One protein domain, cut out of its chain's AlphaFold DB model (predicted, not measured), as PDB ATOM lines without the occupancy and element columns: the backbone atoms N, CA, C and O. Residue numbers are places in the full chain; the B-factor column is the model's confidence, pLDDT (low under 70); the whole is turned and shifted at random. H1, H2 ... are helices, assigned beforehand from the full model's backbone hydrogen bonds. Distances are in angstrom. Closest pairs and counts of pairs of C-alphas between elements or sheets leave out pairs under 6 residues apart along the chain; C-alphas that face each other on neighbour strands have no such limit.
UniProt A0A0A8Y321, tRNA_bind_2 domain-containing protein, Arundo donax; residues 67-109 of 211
ATOM      1  N   ASP A  67      30.072 -50.332  11.952       85.88
ATOM      2  CA  ASP A  67      30.603 -50.615  13.296       85.88
ATOM      3  C   ASP A  67      31.294 -49.380  13.901       85.88
ATOM      4  O   ASP A  67      31.065 -49.011  15.056       85.88
ATOM      5  N   LEU A  68      32.070 -48.654  13.089       88.44
ATOM      6  CA  LEU A  68      32.695 -47.394  13.498       88.44
ATOM      7  C   LEU A  68      31.662 -46.301  13.799       88.44
ATOM      8  O   LEU A  68      31.842 -45.538  14.753       88.44
ATOM      9  N   ALA A  69      30.581 -46.218  13.019       88.62
ATOM     10  CA  ALA A  69      29.501 -45.266  13.260       88.62
ATOM     11  C   ALA A  69      28.716 -45.598  14.543       88.62
ATOM     12  O   ALA A  69      28.394 -44.691  15.317       88.62
ATOM     13  N   GLU A  70      28.448 -46.882  14.797       86.62
ATOM     14  CA  GLU A  70      27.790 -47.367  16.016       86.62
ATOM     15  C   GLU A  70      28.646 -47.045  17.258       86.62
ATOM     16  O   GLU A  70      28.148 -46.447  18.218       86.62
ATOM     17  N   ALA A  71      29.958 -47.298  17.194       87.19
ATOM     18  CA  ALA A  71      30.900 -46.961  18.262       87.19
ATOM     19  C   ALA A  71      31.031 -45.443  18.499       87.19
ATOM     20  O   ALA A  71      31.088 -44.989  19.647       87.19
ATOM     21  N   ALA A  72      31.062 -44.631  17.436       89.06
ATOM     22  CA  ALA A  72      31.134 -43.174  17.553       89.06
ATOM     23  C   ALA A  72      29.894 -42.600  18.254       89.06
ATOM     24  O   ALA A  72      30.020 -41.761  19.152       89.06
ATOM     25  N   LYS A  73      28.711 -43.103  17.891       89.38
ATOM     26  CA  LYS A  73      27.443 -42.707  18.503       89.38
ATOM     27  C   LYS A  73      27.382 -43.092  19.982       89.38
ATOM     28  O   LYS A  73      26.994 -42.270  20.809       89.38
ATOM     29  N   GLU A  74      27.840 -44.291  20.342       87.44
ATOM     30  CA  GLU A  74      27.894 -44.726  21.742       87.44
ATOM     31  C   GLU A  74      28.825 -43.834  22.588       87.44
ATOM     32  O   GLU A  74      28.508 -43.487  23.730       87.44
ATOM     33  N   VAL A  75      29.971 -43.418  22.038       86.31
ATOM     34  CA  VAL A  75      30.898 -42.497  22.721       86.31
ATOM     35  C   VAL A  75      30.286 -41.107  22.894       86.31
ATOM     36  O   VAL A  75      30.467 -40.488  23.948       86.31
ATOM     37  N   GLU A  76      29.573 -40.605  21.887       85.25
ATOM     38  CA  GLU A  76      28.884 -39.318  21.962       85.25
ATOM     39  C   GLU A  76      27.769 -39.338  23.014       85.25
ATOM     40  O   GLU A  76      27.728 -38.457  23.875       85.25
ATOM     41  N   GLU A  77      26.930 -40.375  23.021       85.56
ATOM     42  CA  GLU A  77      25.860 -40.546  24.007       85.56
ATOM     43  C   GLU A  77      26.416 -40.682  25.430       85.56
ATOM     44  O   GLU A  77      25.929 -40.014  26.346       85.56
ATOM     45  N   LYS A  78      27.498 -41.450  25.625       82.25
ATOM     46  CA  LYS A  78      28.191 -41.544  26.923       82.25
ATOM     47  C   LYS A  78      28.744 -40.195  27.376       82.25
ATOM     48  O   LYS A  78      28.579 -39.825  28.537       82.25
ATOM     49  N   ARG A  79      29.390 -39.440  26.481       77.19
ATOM     50  CA  ARG A  79      29.906 -38.099  26.808       77.19
ATOM     51  C   ARG A  79      28.781 -37.136  27.149       77.19
ATOM     52  O   ARG A  79      28.910 -36.386  28.112       77.19
ATOM     53  N   ARG A  80      27.686 -37.168  26.395       78.75
ATOM     54  CA  ARG A  80      26.514 -36.333  26.647       78.75
ATOM     55  C   ARG A  80      25.877 -36.661  27.994       78.75
ATOM     56  O   ARG A  80      25.660 -35.748  28.780       78.75
ATOM     57  N   ALA A  81      25.687 -37.942  28.300       76.50
ATOM     58  CA  ALA A  81      25.153 -38.386  29.582       76.50
ATOM     59  C   ALA A  81      26.047 -37.964  30.762       76.50
ATOM     60  O   ALA A  81      25.542 -37.482  31.770       76.50
ATOM     61  N   VAL A  82      27.376 -38.075  30.636       73.56
ATOM     62  CA  VAL A  82      28.317 -37.619  31.679       73.56
ATOM     63  C   VAL A  82      28.295 -36.096  31.826       73.56
ATOM     64  O   VAL A  82      28.293 -35.591  32.949       73.56
ATOM     65  N   ASN A  83      28.247 -35.352  30.722       66.00
ATOM     66  CA  ASN A  83      28.207 -33.891  30.754       66.00
ATOM     67  C   ASN A  83      26.889 -33.360  31.339       66.00
ATOM     68  O   ASN A  83      26.909 -32.405  32.108       66.00
ATOM     69  N   GLU A  84      25.751 -33.975  31.017       62.16
ATOM     70  CA  GLU A  84      24.447 -33.561  31.548       62.16
ATOM     71  C   GLU A  84      24.257 -33.999  33.013       62.16
ATOM     72  O   GLU A  84      23.647 -33.268  33.790       62.16
ATOM     73  N   ALA A  85      24.818 -35.143  33.426       61.38
ATOM     74  CA  ALA A  85      24.647 -35.671  34.783       61.38
ATOM     75  C   ALA A  85      25.657 -35.145  35.823       61.38
ATOM     76  O   ALA A  85      25.376 -35.219  37.017       61.38
ATOM     77  N   THR A  86      26.829 -34.641  35.411       61.19
ATOM     78  CA  THR A  86      27.954 -34.366  36.342       61.19
ATOM     79  C   THR A  86      28.322 -32.884  36.460       61.19
ATOM     80  O   THR A  86      29.181 -32.518  37.265       61.19
ATOM     81  N   VAL A  87      27.718 -32.001  35.663       63.09
ATOM     82  CA  VAL A  87      28.086 -30.580  35.660       63.09
ATOM     83  C   VAL A  87      27.174 -29.797  36.606       63.09
ATOM     84  O   VAL A  87      26.190 -29.189  36.196       63.09
ATOM     85  N   ASP A  88      27.524 -29.781  37.896       70.62
ATOM     86  CA  ASP A  88      26.868 -28.884  38.850       70.62
ATOM     87  C   ASP A  88      27.234 -27.421  38.535       70.62
ATOM     88  O   ASP A  88      28.418 -27.053  38.571       70.62
ATOM     89  N   PRO A  89      26.253 -26.521  38.348       68.31
ATOM     90  CA  PRO A  89      26.522 -25.114  38.042       68.31
ATOM     91  C   PRO A  89      27.303 -24.403  39.162       68.31
ATOM     92  O   PRO A  89      28.050 -23.459  38.908       68.31
ATOM     93  N   LYS A  90      27.210 -24.899  40.404       67.44
ATOM     94  CA  LYS A  90      27.978 -24.398  41.557       67.44
ATOM     95  C   LYS A  90      29.481 -24.682  41.437       67.44
ATOM     96  O   LYS A  90      30.288 -23.887  41.914       67.44
ATOM     97  N   PHE A  91      29.881 -25.778  40.784       67.56
ATOM     98  CA  PHE A  91      31.295 -26.076  40.536       67.56
ATOM     99  C   PHE A  91      31.874 -25.281  39.366       67.56
ATOM    100  O   PHE A  91      33.087 -25.101  39.333       67.56
ATOM    101  N   LEU A  92      31.053 -24.777  38.443       71.12
ATOM    102  CA  LEU A  92      31.513 -23.891  37.369       71.12
ATOM    103  C   LEU A  92      31.771 -22.467  37.875       71.12
ATOM    104  O   LEU A  92      32.754 -21.846  37.481       71.12
ATOM    105  N   GLN A  93      30.958 -21.980  38.818       72.50
ATOM    106  CA  GLN A  93      31.117 -20.642  39.407       72.50
ATOM    107  C   GLN A  93      32.467 -20.438  40.113       72.50
ATOM    108  O   GLN A  93      33.007 -19.341  40.081       72.50
ATOM    109  N   LYS A  94      33.074 -21.484  40.696       71.38
ATOM    110  CA  LYS A  94      34.406 -21.371  41.334       71.38
ATOM    111  C   LYS A  94      35.550 -21.131  40.336       71.38
ATOM    112  O   LYS A  94      36.646 -20.759  40.750       71.38
ATOM    113  N   TYR A  95      35.303 -21.383  39.049       69.31
ATOM    114  CA  TYR A  95      36.223 -21.108  37.945       69.31
ATOM    115  C   TYR A  95      35.798 -19.888  37.120       69.31
ATOM    116  O   TYR A  95      36.476 -19.562  36.148       69.31
ATOM    117  N   ALA A  96      34.706 -19.210  37.493       74.56
ATOM    118  CA  ALA A  96      34.357 -17.931  36.900       74.56
ATOM    119  C   ALA A  96      35.468 -16.923  37.219       74.56
ATOM    120  O   ALA A  96      35.927 -16.799  38.359       74.56
ATOM    121  N   ILE A  97      35.950 -16.246  36.183       74.88
ATOM    122  CA  ILE A  97      36.962 -15.209  36.327       74.88
ATOM    123  C   ILE A  97      36.219 -13.936  36.733       74.88
ATOM    124  O   ILE A  97      35.579 -13.310  35.901       74.88
ATOM    125  N   ASP A  98      36.303 -13.568  38.014       68.31
ATOM    126  CA  ASP A  98      35.814 -12.281  38.526       68.31
ATOM    127  C   ASP A  98      36.768 -11.154  38.068       68.31
ATOM    128  O   ASP A  98      37.622 -10.694  38.834       68.31
ATOM    129  N   GLY A  99      36.702 -10.775  36.792       65.31
ATOM    130  CA  GLY A  99      37.492  -9.697  36.188       65.31
ATOM    131  C   GLY A  99      36.593  -8.687  35.481       65.31
ATOM    132  O   GLY A  99      35.480  -9.024  35.098       65.31
ATOM    133  N   ASP A 100      37.062  -7.448  35.323       74.81
ATOM    134  CA  ASP A 100      36.375  -6.464  34.478       74.81
ATOM    135  C   ASP A 100      36.416  -6.955  33.022       74.81
ATOM    136  O   ASP A 100      37.500  -7.181  32.472       74.81
ATOM    137  N   ASP A 101      35.246  -7.140  32.402       74.50
ATOM    138  CA  ASP A 101      35.108  -7.662  31.034       74.50
ATOM    139  C   ASP A 101      35.945  -6.839  30.035       74.50
ATOM    140  O   ASP A 101      36.559  -7.382  29.115       74.50
ATOM    141  N   ASN A 102      36.102  -5.537  30.299       74.50
ATOM    142  CA  ASN A 102      36.921  -4.629  29.497       74.50
ATOM    143  C   ASN A 102      38.429  -4.961  29.529       74.50
ATOM    144  O   ASN A 102      39.152  -4.690  28.565       74.50
ATOM    145  N   GLU A 103      38.942  -5.516  30.631       69.75
ATOM    146  CA  GLU A 103      40.343  -5.946  30.746       69.75
ATOM    147  C   GLU A 103      40.577  -7.290  30.049       69.75
ATOM    148  O   GLU A 103      41.632  -7.499  29.439       69.75
ATOM    149  N   ILE A 104      39.579  -8.175  30.089       74.62
ATOM    150  CA  ILE A 104      39.596  -9.476  29.411       74.62
ATOM    151  C   ILE A 104      39.588  -9.269  27.891       74.62
ATOM    152  O   ILE A 104      40.418  -9.850  27.183       74.62
ATOM    153  N   GLU A 105      38.733  -8.379  27.386       76.75
ATOM    154  CA  GLU A 105      38.688  -8.024  25.965       76.75
ATOM    155  C   GLU A 105      39.996  -7.380  25.483       76.75
ATOM    156  O   GLU A 105      40.520  -7.744  24.427       76.75
ATOM    157  N   LYS A 106      40.601  -6.493  26.283       75.44
ATOM    158  CA  LYS A 106      41.923  -5.921  25.970       75.44
ATOM    159  C   LYS A 106      43.032  -6.975  25.949       75.44
ATOM    160  O   LYS A 106      43.937  -6.875  25.119       75.44
ATOM    161  N   ALA A 107      42.993  -7.979  26.828       69.62
ATOM    162  CA  ALA A 107      43.965  -9.077  26.833       69.62
ATOM    163  C   ALA A 107      43.820  -9.994  25.603       69.62
ATOM    164  O   ALA A 107      44.828 -10.462  25.069       69.62
ATOM    165  N   LEU A 108      42.589 -10.201  25.125       72.19
ATOM    166  CA  LEU A 108      42.291 -10.949  23.899       72.19
ATOM    167  C   LEU A 108      42.744 -10.203  22.637       72.19
ATOM    168  O   LEU A 108      43.269 -10.823  21.715       72.19
ATOM    169  N   GLN A 109      42.582  -8.877  22.599       72.25
ATOM    170  CA  GLN A 109      42.965  -8.056  21.444       72.25
ATOM    171  C   GLN A 109      44.478  -7.794  21.355       72.25
ATOM    172  O   GLN A 109      45.017  -7.689  20.254       72.25
TER     173      GLN A 109
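What this domain is: This is residues 67 to 109 of the 211 residues of the protein "tRNA_bind_2 domain-containing protein" of Arundo donax (UniProt A0A0A8Y321). The printed part is an open, wide V: the long helix H1 makes one arm, the short H2 sits near the corner, and H3 ends the other arm after a stretch with no named element. No helix packs on another, and there is no core. The 43 printed residues hold three named helices, H1, H2 and H3 in that order, and no named strand; the class is all helix. The whole is extended, with a radius of gyration of the C-alphas of 17.5 A, and flat, spanning 49 by 27 by 8 A.

How they stand to each other: H1, residues 67 to 86, is joined by a tight link of 2 residues to H2, residues 89 to 93. A short link of 7 residues leads on to H3, residues 101 to 109. The three helices are apart from one another, and residues 67 to 109 stand free. In H1, H2 and H3 every O i to N i+4 pair is within hydrogen-bond range.

Where its parts are: H1 begins at C-alpha 67, (30.603, -50.615, 13.296), and is 28.3 A long. H2 is 6.6 A long. H3 is 12.4 A long and ends at C-alpha 109, (42.965, -8.056, 21.444).

The domain as a whole: The C-alphas farthest apart, of Asp 67 and Asp 100, are 49.3 A apart. The printed part has no cut and no long link. Its mean pLDDT is 75.3; 13 residues are under 70, among them residues 83 to 87 and 89 to 91.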